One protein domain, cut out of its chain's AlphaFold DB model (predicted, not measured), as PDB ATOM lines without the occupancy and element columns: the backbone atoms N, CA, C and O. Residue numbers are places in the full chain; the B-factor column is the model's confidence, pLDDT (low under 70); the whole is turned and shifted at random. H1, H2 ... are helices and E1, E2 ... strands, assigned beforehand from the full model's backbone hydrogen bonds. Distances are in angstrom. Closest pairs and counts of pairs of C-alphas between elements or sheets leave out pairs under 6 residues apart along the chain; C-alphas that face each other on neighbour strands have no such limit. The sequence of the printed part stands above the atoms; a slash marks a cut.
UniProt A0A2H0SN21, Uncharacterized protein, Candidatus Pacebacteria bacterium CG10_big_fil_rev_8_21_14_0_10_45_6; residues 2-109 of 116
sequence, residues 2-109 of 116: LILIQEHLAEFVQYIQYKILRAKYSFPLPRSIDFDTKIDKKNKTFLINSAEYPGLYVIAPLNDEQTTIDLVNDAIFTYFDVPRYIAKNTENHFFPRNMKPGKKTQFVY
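AT A GLANCE: This is residues 2 to 109 of the 116 residues of an uncharacterized protein of Candidatus Pacebacteria bacterium CG10_big_fil_rev_8_21_14_0_10_45_6 (UniProt A0A2H0SN21). A small curled sheet of four strands, with H2 packed on one face, makes one end of the model; at the other end H1 is an outlying arm that touches only the short helix H3, and its residues 2 to 9 stick out free. The printed part has 108 residues, with three named helices and four named strands in the order H1 E1 E2 E3 H2 H3 E4. The sheet runs E3 E2 E1 E4, all antiparallel, and the class is mixed, helices and strands. The whole is only just loose, close to compact, with a radius of gyration of the C-alphas of 15.7 A, and it spans 46 by 33 by 23 A.

HOW THE PARTS SIT: Begin at the strongly twisted sheet, where E1 (residues 32 to 40), E2 (residues 45 to 49) and E3 (residues 57 to 61) form a meander, each strand the antiparallel neighbour of the one before. E1 and E2 are a hairpin, with N 38 and O 47 within hydrogen-bond range at 2.8 A; E2 and E3 are another, with N 46 and O 60 at 2.7 A. The pairing of E1 is staggered: its residues 36 to 40 pair with E2, and its residues 32 to 35 with the edge strand E4 (residues 105 to 108), where N 105 and O 35 are 2.8 A apart. H2 (residues 65 to 79) is on one face of this sheet, two layers in all; its closest C-alphas to E3 are those of Thr 68 and Ala 60, 5.2 A apart. H3 (residues 84 to 89) is close to H2 but not clearly touching, with the C-alphas of Phe 77 and Ala 87 closest at 6.4 A. Farther out, H1 (residues 2 to 20) touches H3 with its residues 11 to 18 alone, at a steep tilt of 59 degrees, the same way; the C-alphas of Glu 11 and Tyr 85 come closest, at 6.0 A. H1 and H2 are apart. In H1, H2 and H3 every O i to N i+4 pair is within hydrogen-bond range.

IN THESE COORDINATES: Find C-alpha 32 at (13.321, 97.185, 58.840); from there E1 runs 24.9 A to C-alpha 40. E2 covers 12.8 A and E3 13.7 A. H2 runs 20.9 A from Glu 65 to Tyr 79, and H3 goes from Arg 84 to Asn 89. H1 starts at C-alpha 2, (49.407, 109.666, 61.180), and is 26.4 A long. E4 ends at C-alpha 108, (12.571, 101.358, 58.079).

THE WHOLE: The C-alphas farthest apart are those of Leu 21 and Lys 42, at 49.5 A. The printed part has no cut. The links H1 to E1 and H3 to E4 are long; in the latter, residues 95 to 96 pair antiparallel with residues 107 to 108 of E4. Look for pLDDT under 70 at residues 2 to 4, 6 to 7, 18 to 27, 90 to 92 and 98 to 102.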
ATOM      1  N   LEU A   2      49.307 110.993  61.823       58.28
ATOM      2  CA  LEU A   2      49.407 109.666  61.180       58.28
ATOM      3  C   LEU A   2      48.049 108.945  60.999       58.28
ATOM      4  O   LEU A   2      47.805 108.350  59.957       58.28
ATOM      5  N   ILE A   3      47.153 109.053  61.988       61.75
ATOM      6  CA  ILE A   3      45.827 108.402  61.990       61.75
ATOM      7  C   ILE A   3      44.926 108.951  60.870       61.75
ATOM      8  O   ILE A   3      44.319 108.186  60.129       61.75
ATOM      9  N   LEU A   4      44.929 110.274  60.670       60.28
ATOM     10  CA  LEU A   4      44.183 110.936  59.591       60.28
ATOM     11  C   LEU A   4      44.622 110.455  58.199       60.28
ATOM     12  O   LEU A   4      43.792 110.277  57.314       60.28
ATOM     13  N   ILE A   5      45.921 110.207  58.008       70.56
ATOM     14  CA  ILE A   5      46.458 109.708  56.735       70.56
ATOM     15  C   ILE A   5      45.977 108.273  56.473       70.56
ATOM     16  O   ILE A   5      45.629 107.948  55.340       70.56
ATOM     17  N   GLN A   6      45.915 107.426  57.506       68.44
ATOM     18  CA  GLN A   6      45.426 106.050  57.377       68.44
ATOM     19  C   GLN A   6      43.925 105.984  57.072       68.44
ATOM     20  O   GLN A   6      43.523 105.202  56.211       68.44
ATOM     21  N   GLU A   7      43.108 106.826  57.711       67.94
ATOM     22  CA  GLU A   7      41.669 106.903  57.421       67.94
ATOM     23  C   GLU A   7      41.405 107.324  55.971       67.94
ATOM     24  O   GLU A   7      40.622 106.677  55.273       67.94
ATOM     25  N   HIS A   8      42.111 108.347  55.481       71.81
ATOM     26  CA  HIS A   8      41.980 108.789  54.093       71.81
ATOM     27  C   HIS A   8      42.426 107.727  53.082       71.81
ATOM     28  O   HIS A   8      41.797 107.576  52.034       71.81
ATOM     29  N   LEU A   9      43.476 106.960  53.389       77.06
ATOM     30  CA  LEU A   9      43.927 105.847  52.547       77.06
ATOM     31  C   LEU A   9      42.882 104.729  52.472       77.06
ATOM     32  O   LEU A   9      42.600 104.229  51.384       77.06
ATOM     33  N   ALA A  10      42.274 104.365  53.603       78.25
ATOM     34  CA  ALA A  10      41.212 103.364  53.638       78.25
ATOM     35  C   ALA A  10      39.975 103.821  52.845       78.25
ATOM     36  O   ALA A  10      39.443 103.053  52.041       78.25
ATOM     37  N   GLU A  11      39.555 105.080  53.003       73.56
ATOM     38  CA  GLU A  11      38.450 105.657  52.226       73.56
ATOM     39  C   GLU A  11      38.762 105.689  50.720       73.56
ATOM     40  O   GLU A  11      37.889 105.386  49.905       73.56
ATOM     41  N   PHE A  12      40.006 105.982  50.333       77.81
ATOM     42  CA  PHE A  12      40.430 105.985  48.933       77.81
ATOM     43  C   PHE A  12      40.433 104.581  48.307       77.81
ATOM     44  O   PHE A  12      39.968 104.405  47.179       77.81
ATOM     45  N   VAL A  13      40.901 103.558  49.030       79.69
ATOM     46  CA  VAL A  13      40.840 102.163  48.556       79.69
ATOM     47  C   VAL A  13      39.388 101.732  48.345       79.69
ATOM     48  O   VAL A  13      39.059 101.180  47.293       79.69
ATOM     49  N   GLN A  14      38.506 102.053  49.296       70.94
ATOM     50  CA  GLN A  14      37.073 101.793  49.165       70.94
ATOM     51  C   GLN A  14      36.481 102.545  47.962       70.94
ATOM     52  O   GLN A  14      35.768 101.953  47.156       70.94
ATOM     53  N   TYR A  15      36.829 103.818  47.767       73.81
ATOM     54  CA  TYR A  15      36.399 104.598  46.606       73.81
ATOM     55  C   TYR A  15      36.740 103.909  45.277       73.81
ATOM     56  O   TYR A  15      35.871 103.773  44.411       73.81
ATOM     57  N   ILE A  16      37.978 103.430  45.110       75.75
ATOM     58  CA  ILE A  16      38.378 102.715  43.891       75.75
ATOM     59  C   ILE A  16      37.566 101.424  43.733       75.75
ATOM     60  O   ILE A  16      37.025 101.167  42.656       75.75
ATOM     61  N   GLN A  17      37.439 100.633  44.798       72.50
ATOM     62  CA  GLN A  17      36.728  99.353  44.763       72.50
ATOM     63  C   GLN A  17      35.245  99.504  44.400       72.50
ATOM     64  O   GLN A  17      34.745  98.783  43.535       72.50
ATOM     65  N   TYR A  18      34.547 100.454  45.021       68.56
ATOM     66  CA  TYR A  18      33.098 100.588  44.869       68.56
ATOM     67  C   TYR A  18      32.700 101.473  43.685       68.56
ATOM     68  O   TYR A  18      31.742 101.152  42.984       68.56
ATOM     69  N   LYS A  19      33.433 102.562  43.410       68.25
ATOM     70  CA  LYS A  19      33.055 103.516  42.355       68.25
ATOM     71  C   LYS A  19      33.697 103.215  41.004       68.25
ATOM     72  O   LYS A  19      33.029 103.331  39.980       68.25
ATOM     73  N   ILE A  20      34.979 102.846  40.986       68.25
ATOM     74  CA  ILE A  20      35.725 102.635  39.733       68.25
ATOM     75  C   ILE A  20      35.571 101.193  39.258       68.25
ATOM     76  O   ILE A  20      35.202 100.957  38.111       68.25
ATOM     77  N   LEU A  21      35.817 100.229  40.145       69.06
ATOM     78  CA  LEU A  21      35.800  98.807  39.798       69.06
ATOM     79  C   LEU A  21      34.388  98.203  39.771       69.06
ATOM     80  O   LEU A  21      34.243  97.054  39.363       69.06
ATOM     81  N   ARG A  22      33.356  98.969  40.172       63.19
ATOM     82  CA  ARG A  22      31.942  98.540  40.244       63.19
ATOM     83  C   ARG A  22      31.787  97.154  40.864       63.19
ATOM     84  O   ARG A  22      31.016  96.325  40.378       63.19
ATOM     85  N   ALA A  23      32.568  96.875  41.901       62.12
ATOM     86  CA  ALA A  23      32.458  95.607  42.582       62.12
ATOM     87  C   ALA A  23      31.025  95.485  43.127       62.12
ATOM     88  O   ALA A  23      30.541  96.362  43.844       62.12
ATOM     89  N   LYS A  24      30.318  94.435  42.700       57.69
ATOM     90  CA  LYS A  24      28.943  94.174  43.120       57.69
ATOM     91  C   LYS A  24      28.978  93.669  44.550       57.69
ATOM     92  O   LYS A  24      29.424  92.551  44.790       57.69
ATOM     93  N   TYR A  25      28.509  94.481  45.484       61.03
ATOM     94  CA  TYR A  25      28.387  94.077  46.876       61.03
ATOM     95  C   TYR A  25      26.928  94.092  47.273       61.03
ATOM     96  O   TYR A  25      26.276  95.121  47.192       61.03
ATOM     97  N   SER A  26      26.428  92.948  47.721       61.47
ATOM     98  CA  SER A  26      25.140  92.871  48.391       61.47
ATOM     99  C   SER A  26      25.413  92.823  49.887       61.47
ATOM    100  O   SER A  26      25.929  91.829  50.391       61.47
ATOM    101  N   PHE A  27      25.101  93.910  50.589       69.38
ATOM    102  CA  PHE A  27      25.006  93.885  52.044       69.38
ATOM    103  C   PHE A  27      23.589  93.425  52.381       69.38
ATOM    104  O   PHE A  27      22.640  94.019  51.857       69.38
ATOM    105  N   PRO A  28      23.403  92.379  53.203       70.62
ATOM    106  CA  PRO A  28      22.084  91.866  53.554       70.62
ATOM    107  C   PRO A  28      21.396  92.798  54.564       70.62
ATOM    108  O   PRO A  28      21.052  92.392  55.670       70.62
ATOM    109  N   LEU A  29      21.209  94.066  54.192       78.44
ATOM    110  CA  LEU A  29      20.512  95.043  55.013       78.44
ATOM    111  C   LEU A  29      19.029  94.661  55.086       78.44
ATOM    112  O   LEU A  29      18.364  94.544  54.046       78.44
ATOM    113  N   PRO A  30      18.480  94.469  56.295       82.44
ATOM    114  CA  PRO A  30      17.066  94.198  56.451       82.44
ATOM    115  C   PRO A  30      16.258  95.429  56.035       82.44
ATOM    116  O   PRO A  30      16.693  96.574  56.143       82.44
ATOM    117  N   ARG A  31      15.025  95.203  55.578       82.06
ATOM    118  CA  ARG A  31      14.115  96.303  55.211       82.06
ATOM    119  C   ARG A  31      13.682  97.135  56.414       82.06
ATOM    120  O   ARG A  31      13.284  98.286  56.254       82.06
ATOM    121  N   SER A  32      13.695  96.538  57.595       85.06
ATOM    122  CA  SER A  32      13.321  97.185  58.840       85.06
ATOM    123  C   SER A  32      14.035  96.526  60.002       85.06
ATOM    124  O   SER A  32      14.256  95.319  59.967       85.06
ATOM    125  N   ILE A  33      14.329  97.318  61.024       88.62
ATOM    126  CA  ILE A  33      14.886  96.855  62.289       88.62
ATOM    127  C   ILE A  33      14.013  97.411  63.404       88.62
ATOM    128  O   ILE A  33      13.725  98.613  63.445       88.62
ATOM    129  N   ASP A  34      13.595  96.531  64.305       88.69
ATOM    130  CA  ASP A  34      12.859  96.926  65.494       88.69
ATOM    131  C   ASP A  34      13.828  97.222  66.640       88.69
ATOM    132  O   ASP A  34      14.722  96.430  66.967       88.69
ATOM    133  N   PHE A  35      13.612  98.370  67.277       89.25
ATOM    134  CA  PHE A  35      14.356  98.806  68.445       89.25
ATOM    135  C   PHE A  35      13.433  99.008  69.638       89.25
ATOM    136  O   PHE A  35      12.383  99.650  69.551       89.25
ATOM    137  N   ASP A  36      13.869  98.515  70.786       88.81
ATOM    138  CA  ASP A  36      13.346  98.915  72.077       88.81
ATOM    139  C   ASP A  36      14.004 100.238  72.485       88.81
ATOM    140  O   ASP A  36      15.210 100.433  72.325       88.81
ATOM    141  N   THR A  37      13.203 101.174  72.999       87.88
ATOM    142  CA  THR A  37      13.706 102.472  73.466       87.88
ATOM    143  C   THR A  37      13.436 102.656  74.951       87.88
ATOM    144  O   THR A  37      12.340 102.380  75.448       87.88
ATOM    145  N   LYS A  38      14.432 103.153  75.681       87.88
ATOM    146  CA  LYS A  38      14.327 103.530  77.094       87.88
ATOM    147  C   LYS A  38      14.923 104.916  77.292       87.88
ATOM    148  O   LYS A  38      15.878 105.284  76.620       87.88
ATOM    149  N   ILE A  39      14.369 105.677  78.230       88.62
ATOM    150  CA  ILE A  39      14.958 106.955  78.640       88.62
ATOM    151  C   ILE A  39      15.762 106.745  79.912       88.62
ATOM    152  O   ILE A  39      15.211 106.296  80.921       88.62
ATOM    153  N   ASP A  40      17.012 107.186  79.898       88.00
ATOM    154  CA  ASP A  40      17.745 107.490  81.116       88.00
ATOM    155  C   ASP A  40      17.555 108.974  81.473       88.00
ATOM    156  O   ASP A  40      18.170 109.879  80.902       88.00
ATOM    157  N   LYS A  41      16.676 109.230  82.450       84.75
ATOM    158  CA  LYS A  41      16.358 110.593  82.907       84.75
ATOM    159  C   LYS A  41      17.534 111.269  83.612       84.75
ATOM    160  O   LYS A  41      17.586 112.495  83.625       84.75
ATOM    161  N   LYS A  42      18.451 110.498  84.207       88.06
ATOM    162  CA  LYS A  42      19.598 111.032  84.951       88.06
ATOM    163  C   LYS A  42      20.623 111.622  83.988       88.06
ATOM    164  O   LYS A  42      21.103 112.727  84.213       88.06
ATOM    165  N   ASN A  43      20.897 110.899  82.906       87.38
ATOM    166  CA  ASN A  43      21.883 111.292  81.903       87.38
ATOM    167  C   ASN A  43      21.279 112.058  80.716       87.38
ATOM    168  O   ASN A  43      22.021 112.535  79.863       87.38
ATOM    169  N   LYS A  44      19.945 112.222  80.673       87.31
ATOM    170  CA  LYS A  44      19.206 112.843  79.558       87.31
ATOM    171  C   LYS A  44      19.520 112.165  78.217       87.31
ATOM    172  O   LYS A  44      19.712 112.837  77.203       87.31
ATOM    173  N   THR A  45      19.548 110.834  78.219       89.25
ATOM    174  CA  THR A  45      19.843 110.023  77.033       89.25
ATOM    175  C   THR A  45      18.706 109.067  76.680       89.25
ATOM    176  O   THR A  45      17.956 108.584  77.533       89.25
ATOM    177  N   PHE A  46      18.591 108.801  75.385       87.62
ATOM    178  CA  PHE A  46      17.871 107.696  74.781       87.62
ATOM    179  C   PHE A  46      18.783 106.479  74.698       87.62
ATOM    180  O   PHE A  46      19.853 106.532  74.100       87.62
ATOM    181  N   LEU A  47      18.330 105.374  75.272       90.00
ATOM    182  CA  LEU A  47      18.912 104.056  75.086       90.00
ATOM    183  C   LEU A  47      18.068 103.329  74.047       90.00
ATOM    184  O   LEU A  47      16.857 103.193  74.227       90.00
ATOM    185  N   ILE A  48      18.699 102.893  72.969       90.19
ATOM    186  CA  ILE A  48      18.049 102.256  71.828       90.19
ATOM    187  C   ILE A  48      18.758 100.924  71.612       90.19
ATOM    188  O   ILE A  48      19.969 100.905  71.425       90.19
ATOM    189  N   ASN A  49      18.048  99.803  71.681       92.75
ATOM    190  CA  ASN A  49      18.647  98.479  71.518       92.75
ATOM    191  C   ASN A  49      17.746  97.555  70.702       92.75
ATOM    192  O   ASN A  49      16.525  97.641  70.794       92.75
ATOM    193  N   SER A  50      18.337  96.666  69.907       90.19
ATOM    194  CA  SER A  50      17.572  95.659  69.171       90.19
ATOM    195  C   SER A  50      17.668  94.301  69.860       90.19
ATOM    196  O   SER A  50      18.758  93.813  70.149       90.19
ATOM    197  N   ALA A  51      16.519  93.678  70.123       88.31
ATOM    198  CA  ALA A  51      16.471  92.286  70.569       88.31
ATOM    199  C   ALA A  51      16.725  91.300  69.413       88.31
ATOM    200  O   ALA A  51      17.175  90.184  69.652       88.31
ATOM    201  N   GLU A  52      16.434  91.714  68.175       90.75
ATOM    202  CA  GLU A  52      16.626  90.911  66.961       90.75
ATOM    203  C   GLU A  52      18.108  90.834  66.558       90.75
ATOM    204  O   GLU A  52      18.557  89.802  66.068       90.75
ATOM    205  N   TYR A  53      18.873  91.897  66.830       90.00
ATOM    206  CA  TYR A  53      20.298  92.007  66.503       90.00
ATOM    207  C   TYR A  53      21.133  92.230  67.777       90.00
ATOM    208  O   TYR A  53      21.373  93.377  68.170       90.00
ATOM    209  N   PRO A  54      21.568  91.154  68.468       89.75
ATOM    210  CA  PRO A  54      22.340  91.262  69.703       89.75
ATOM    211  C   PRO A  54      23.634  92.055  69.507       89.75
ATOM    212  O   PRO A  54      24.441  91.738  68.641       89.75
ATOM    213  N   GLY A  55      23.852  93.072  70.342       87.81
ATOM    214  CA  GLY A  55      25.013  93.964  70.239       87.81
ATOM    215  C   GLY A  55      24.754  95.242  69.438       87.81
ATOM    216  O   GLY A  55      25.541  96.177  69.542       87.81
ATOM    217  N   LEU A  56      23.623  95.345  68.732       91.69
ATOM    218  CA  LEU A  56      23.177  96.599  68.134       91.69
ATOM    219  C   LEU A  56      22.499  97.471  69.204       91.69
ATOM    220  O   LEU A  56      21.319  97.296  69.534       91.69
ATOM    221  N   TYR A  57      23.265  98.406  69.764       92.00
ATOM    222  CA  TYR A  57      22.790  99.372  70.751       92.00
ATOM    223  C   TYR A  57      23.323 100.773  70.457       92.00
ATOM    224  O   TYR A  57      24.427 100.945  69.949       92.00
ATOM    225  N   VAL A  58      22.535 101.781  70.814       92.94
ATOM    226  CA  VAL A  58      22.845 103.192  70.605       92.94
ATOM    227  C   VAL A  58      22.452 103.982  71.840       92.94
ATOM    228  O   VAL A  58      21.406 103.745  72.452       92.94
ATOM    229  N   ILE A  59      23.311 104.927  72.209       92.44
ATOM    230  CA  ILE A  59      23.051 105.908  73.256       92.44
ATOM    231  C   ILE A  59      23.033 107.271  72.578       92.44
ATOM    232  O   ILE A  59      24.056 107.716  72.066       92.44
ATOM    233  N   ALA A  60      21.874 107.917  72.570       90.94
ATOM    234  CA  ALA A  60      21.665 109.193  71.900       90.94
ATOM    235  C   ALA A  60      21.151 110.261  72.883       90.94
ATOM    236  O   ALA A  60      20.580 109.923  73.920       90.94
ATOM    237  N   PRO A  61      21.351 111.557  72.618       88.25
ATOM    238  CA  PRO A  61      20.781 112.636  73.432       88.25
ATOM    239  C   PRO A  61      19.242 112.710  73.333       88.25
ATOM    240  O   PRO A  61      18.665 112.487  72.275       88.25
ATOM    241  N   LEU A  62      18.553 113.062  74.433       81.56
ATOM    242  CA  LEU A  62      17.077 113.043  74.505       81.56
ATOM    243  C   LEU A  62      16.364 114.018  73.546       81.56
ATOM    244  O   LEU A  62      15.228 113.770  73.152       81.56
ATOM    245  N   ASN A  63      17.014 115.135  73.218       81.44
ATOM    246  CA  ASN A  63      16.389 116.296  72.578       81.44
ATOM    247  C   ASN A  63      16.964 116.603  71.187       81.44
ATOM    248  O   ASN A  63      16.839 117.732  70.719       81.44
ATOM    249  N   ASP A  64      17.623 115.634  70.555       84.81
ATOM    250  CA  ASP A  64      18.200 115.810  69.224       84.81
ATOM    251  C   ASP A  64      17.857 114.602  68.351       84.81
ATOM    252  O   ASP A  64      18.518 113.559  68.364       84.81
ATOM    253  N   GLU A  65      16.733 114.738  67.651       82.88
ATOM    254  CA  GLU A  65      16.176 113.692  66.801       82.88
ATOM    255  C   GLU A  65      17.101 113.394  65.619       82.88
ATOM    256  O   GLU A  65      17.353 112.224  65.340       82.88
ATOM    257  N   GLN A  66      17.681 114.425  64.993       85.06
ATOM    258  CA  GLN A  66      18.590 114.247  63.863       85.06
ATOM    259  C   GLN A  66      19.856 113.502  64.290       85.06
ATOM    260  O   GLN A  66      20.166 112.463  63.713       85.06
ATOM    261  N   THR A  67      20.517 113.946  65.364       86.75
ATOM    262  CA  THR A  67      21.699 113.241  65.886       86.75
ATOM    263  C   THR A  67      21.358 111.806  66.294       86.75
ATOM    264  O   THR A  67      22.167 110.898  66.118       86.75
ATOM    265  N   THR A  68      20.153 111.555  66.816       87.94
ATOM    266  CA  THR A  68      19.735 110.187  67.146       87.94
ATOM    267  C   THR A  68      19.582 109.316  65.901       87.94
ATOM    268  O   THR A  68      20.031 108.171  65.903       87.94
ATOM    269  N   ILE A  69      18.967 109.842  64.840       86.75
ATOM    270  CA  ILE A  69      18.820 109.137  63.563       86.75
ATOM    271  C   ILE A  69      20.196 108.824  62.974       86.75
ATOM    272  O   ILE A  69      20.421 107.687  62.561       86.75
ATOM    273  N   ASP A  70      21.116 109.786  62.987       87.62
ATOM    274  CA  ASP A  70      22.470 109.617  62.455       87.62
ATOM    275  C   ASP A  70      23.227 108.520  63.222       87.62
ATOM    276  O   ASP A  70      23.747 107.584  62.620       87.62
ATOM    277  N   LEU A  71      23.185 108.551  64.560       90.56
ATOM    278  CA  LEU A  71      23.819 107.533  65.408       90.56
ATOM    279  C   LEU A  71      23.216 106.133  65.219       90.56
ATOM    280  O   LEU A  71      23.939 105.137  65.257       90.56
ATOM    281  N   VAL A  72      21.896 106.036  65.029       90.31
ATOM    282  CA  VAL A  72      21.238 104.752  64.745       90.31
ATOM    283  C   VAL A  72      21.643 104.219  63.376       90.31
ATOM    284  O   VAL A  72      21.935 103.031  63.260       90.31
ATOM    285  N   ASN A  73      21.723 105.075  62.360       88.81
ATOM    286  CA  ASN A  73      22.193 104.677  61.036       88.81
ATOM    287  C   ASN A  73      23.648 104.209  61.060       88.81
ATOM    288  O   ASN A  73      23.936 103.130  60.543       88.81
ATOM    289  N   ASP A  74      24.534 104.952  61.720       88.75
ATOM    290  CA  ASP A  74      25.936 104.565  61.882       88.75
ATOM    291  C   ASP A  74      26.070 103.207  62.577       88.75
ATOM    292  O   ASP A  74      26.839 102.351  62.133       88.75
ATOM    293  N   ALA A  75      25.286 102.965  63.630       91.00
ATOM    294  CA  ALA A  75      25.288 101.687  64.329       91.00
ATOM    295  C   ALA A  75      24.774 100.538  63.450       91.00
ATOM    296  O   ALA A  75      25.384  99.469  63.438       91.00
ATOM    297  N   ILE A  76      23.696 100.749  62.687       89.81
ATOM    298  CA  ILE A  76      23.167  99.746  61.753       89.81
ATOM    299  C   ILE A  76      24.217  99.427  60.684       89.81
ATOM    300  O   ILE A  76      24.554  98.264  60.481       89.81
ATOM    301  N   PHE A  77      24.774 100.440  60.022       88.00
ATOM    302  CA  PHE A  77      25.775 100.239  58.978       88.00
ATOM    303  C   PHE A  77      27.035  99.558  59.506       88.00
ATOM    304  O   PHE A  77      27.543  98.651  58.853       88.00
ATOM    305  N   THR A  78      27.482  99.917  60.708       88.31
ATOM    306  CA  THR A  78      28.611  99.248  61.364       88.31
ATOM    307  C   THR A  78      28.295  97.785  61.664       88.31
ATOM    308  O   THR A  78      29.122  96.919  61.405       88.31
ATOM    309  N   TYR A  79      27.096  97.486  62.167       89.19
ATOM    310  CA  TYR A  79      26.691  96.121  62.507       89.19
ATOM    311  C   TYR A  79      26.629  95.192  61.286       89.19
ATOM    312  O   TYR A  79      26.941  94.010  61.395       89.19
ATOM    313  N   PHE A  80      26.238  95.717  60.123       86.75
ATOM    314  CA  PHE A  80      26.188  94.963  58.863       86.75
ATOM    315  C   PHE A  80      27.475  95.075  58.030       86.75
ATOM    316  O   PHE A  80      27.445  94.781  56.832       86.75
ATOM    317  N   ASP A  81      28.582  95.513  58.640       83.69
ATOM    318  CA  ASP A  81      29.891  95.687  57.999       83.69
ATOM    319  C   ASP A  81      29.830  96.517  56.705       83.69
ATOM    320  O   ASP A  81      30.579  96.293  55.749       83.69
ATOM    321  N   VAL A  82      28.921  97.495  56.655       81.94
ATOM    322  CA  VAL A  82      28.798  98.397  55.514       81.94
ATOM    323  C   VAL A  82      30.004  99.341  55.528       81.94
ATOM    324  O   VAL A  82      30.204 100.086  56.490       81.94
ATOM    325  N   PRO A  83      30.819  99.359  54.461       79.25
ATOM    326  CA  PRO A  83      31.977 100.229  54.371       79.25
ATOM    327  C   PRO A  83      31.589 101.692  54.565       79.25
ATOM    328  O   PRO A  83      30.630 102.174  53.959       79.25
ATOM    329  N   ARG A  84      32.392 102.426  55.341       76.62
ATOM    330  CA  ARG A  84      32.175 103.851  55.644       76.62
ATOM    331  C   ARG A  84      31.965 104.695  54.385       76.62
ATOM    332  O   ARG A  84      31.140 105.602  54.395       76.62
ATOM    333  N   TYR A  85      32.675 104.385  53.295       74.88
ATOM    334  CA  TYR A  85      32.475 105.055  52.010       74.88
ATOM    335  C   TYR A  85      31.040 104.892  51.487       74.88
ATOM    336  O   TYR A  85      30.449 105.855  51.012       74.88
ATOM    337  N   ILE A  86      30.460 103.696  51.591       75.56
ATOM    338  CA  ILE A  86      29.086 103.426  51.152       75.56
ATOM    339  C   ILE A  86      28.087 104.039  52.130       75.56
ATOM    340  O   ILE A  86      27.150 104.693  51.688       75.56
ATOM    341  N   ALA A  87      28.317 103.894  53.437       77.44
ATOM    342  CA  ALA A  87      27.464 104.469  54.475       77.44
ATOM    343  C   ALA A  87      27.366 106.006  54.380       77.44
ATOM    344  O   ALA A  87      26.290 106.559  54.548       77.44
ATOM    345  N   LYS A  88      28.459 106.705  54.037       74.75
ATOM    346  CA  LYS A  88      28.453 108.170  53.847       74.75
ATOM    347  C   LYS A  88      27.810 108.629  52.537       74.75
ATOM    348  O   LYS A  88      27.329 109.753  52.461       74.75
ATOM    349  N   ASN A  89      27.892 107.814  51.485       70.88
ATOM    350  CA  ASN A  89      27.429 108.184  50.141       70.88
ATOM    351  C   ASN A  89      26.075 107.559  49.779       70.88
ATOM    352  O   ASN A  89      25.592 107.766  48.668       70.88
ATOM    353  N   THR A  90      25.472 106.767  50.670       67.69
ATOM    354  CA  THR A  90      24.122 106.256  50.456       67.69
ATOM    355  C   THR A  90      23.118 107.365  50.746       67.69
ATOM    356  O   THR A  90      23.094 107.942  51.827       67.69
ATOM    357  N   GLU A  91      22.271 107.681  49.769       59.94
ATOM    358  CA  GLU A  91      21.146 108.606  49.968       59.94
ATOM    359  C   GLU A  91      20.047 107.972  50.845       59.94
ATOM    360  O   GLU A  91      19.185 108.667  51.383       59.94
ATOM    361  N   ASN A  92      20.092 106.648  51.038       62.62
ATOM    362  CA  ASN A  92      19.072 105.883  51.740       62.62
ATOM    363  C   ASN A  92      19.513 105.566  53.173       62.62
ATOM    364  O   ASN A  92      20.361 104.703  53.403       62.62
ATOM    365  N   HIS A  93      18.868 106.229  54.125       73.44
ATOM    366  CA  HIS A  93      19.033 106.009  55.559       73.44
ATOM    367  C   HIS A  93      17.809 105.288  56.125       73.44
ATOM    368  O   HIS A  93      16.701 105.398  55.600       73.44
ATOM    369  N   PHE A  94      17.991 104.551  57.213       78.56
ATOM    370  CA  PHE A  94      16.891 104.077  58.034       78.56
ATOM    371  C   PHE A  94      16.227 105.261  58.738       78.56
ATOM    372  O   PHE A  94      16.880 106.002  59.474       78.56
ATOM    373  N   PHE A  95      14.914 105.394  58.564       81.69
ATOM    374  CA  PHE A  95      14.124 106.422  59.235       81.69
ATOM    375  C   PHE A  95      13.183 105.800  60.270       81.69
ATOM    376  O   PHE A  95      12.573 104.754  60.002       81.69
ATOM    377  N   PRO A  96      13.024 106.422  61.450       81.12
ATOM    378  CA  PRO A  96      12.072 105.951  62.441       81.12
ATOM    379  C   PRO A  96      10.643 106.187  61.936       81.12
ATOM    380  O   PRO A  96      10.276 107.300  61.573       81.12
ATOM    381  N   ARG A  97       9.787 105.157  61.960       76.94
ATOM    382  CA  ARG A  97       8.353 105.334  61.647       76.94
ATOM    383  C   ARG A  97       7.626 106.205  62.668       76.94
ATOM    384  O   ARG A  97       6.665 106.873  62.319       76.94
ATOM    385  N   ASN A  98       8.012 106.089  63.936       69.62
ATOM    386  CA  ASN A  98       7.444 106.816  65.067       69.62
ATOM    387  C   ASN A  98       8.424 106.714  66.238       69.62
ATOM    388  O   ASN A  98       8.418 105.709  66.949       69.62
ATOM    389  N   MET A  99       9.252 107.734  66.452       69.69
ATOM    390  CA  MET A  99      10.169 107.755  67.586       69.69
ATOM    391  C   MET A  99       9.427 108.273  68.820       69.69
ATOM    392  O   MET A  99       9.094 109.452  68.926       69.69
ATOM    393  N   LYS A 100       9.090 107.369  69.746       68.94
ATOM    394  CA  LYS A 100       8.482 107.740  71.030       68.94
ATOM    395  C   LYS A 100       9.197 107.037  72.173       68.94
ATOM    396  O   LYS A 100       9.334 105.814  72.130       68.94
ATOM    397  N   PRO A 101       9.584 107.775  73.222       66.75
ATOM    398  CA  PRO A 101      10.257 107.163  74.346       66.75
ATOM    399  C   PRO A 101       9.418 106.103  75.052       66.75
ATOM    400  O   PRO A 101       8.222 106.293  75.283       66.75
ATOM    401  N   GLY A 102      10.063 104.991  75.415       68.38
ATOM    402  CA  GLY A 102       9.416 103.876  76.108       68.38
ATOM    403  C   GLY A 102       8.521 103.024  75.205       68.38
ATOM    404  O   GLY A 102       7.771 102.189  75.708       68.38
ATOM    405  N   LYS A 103       8.570 103.236  73.885       76.44
ATOM    406  CA  LYS A 103       7.872 102.413  72.895       76.44
ATOM    407  C   LYS A 103       8.869 101.744  71.961       76.44
ATOM    408  O   LYS A 103       9.966 102.252  71.724       76.44
ATOM    409  N   LYS A 104       8.446 100.614  71.393       79.62
ATOM    410  CA  LYS A 104       9.135 100.011  70.257       79.62
ATOM    411  C   LYS A 104       9.124 100.993  69.094       79.62
ATOM    412  O   LYS A 104       8.060 101.483  68.714       79.62
ATOM    413  N   THR A 105      10.306 101.287  68.573       82.00
ATOM    414  CA  THR A 105      10.504 102.151  67.412       82.00
ATOM    415  C   THR A 105      11.028 101.292  66.279       82.00
ATOM    416  O   THR A 105      12.077 100.667  66.398       82.00
ATOM    417  N   GLN A 106      10.284 101.256  65.181       84.50
ATOM    418  CA  GLN A 106      10.713 100.566  63.975       84.50
ATOM    419  C   GLN A 106      11.452 101.549  63.072       84.50
ATOM    420  O   GLN A 106      10.886 102.573  62.673       84.50
ATOM    421  N   PHE A 107      12.693 101.215  62.745       83.75
ATOM    422  CA  PHE A 107      13.492 101.907  61.748       83.75
ATOM    423  C   PHE A 107      13.311 101.195  60.416       83.75
ATOM    424  O   PHE A 107      13.516  99.987  60.319       83.75
ATOM    425  N   VAL A 108      12.873 101.924  59.395       82.38
ATOM    426  CA  VAL A 108      12.571 101.358  58.079       82.38
ATOM    427  C   VAL A 108      13.534 101.927  57.064       82.38
ATOM    428  O   VAL A 108      13.715 103.141  56.979       82.38
ATOM    429  N   TYR A 109      14.104 101.037  56.265       76.25
ATOM    430  CA  TYR A 109      14.860 101.415  55.092       76.25
ATOM    431  C   TYR A 109      13.871 101.775  53.973       76.25
ATOM    432  O   TYR A 109      13.089 100.904  53.555       76.25
TER     433      TYR A 109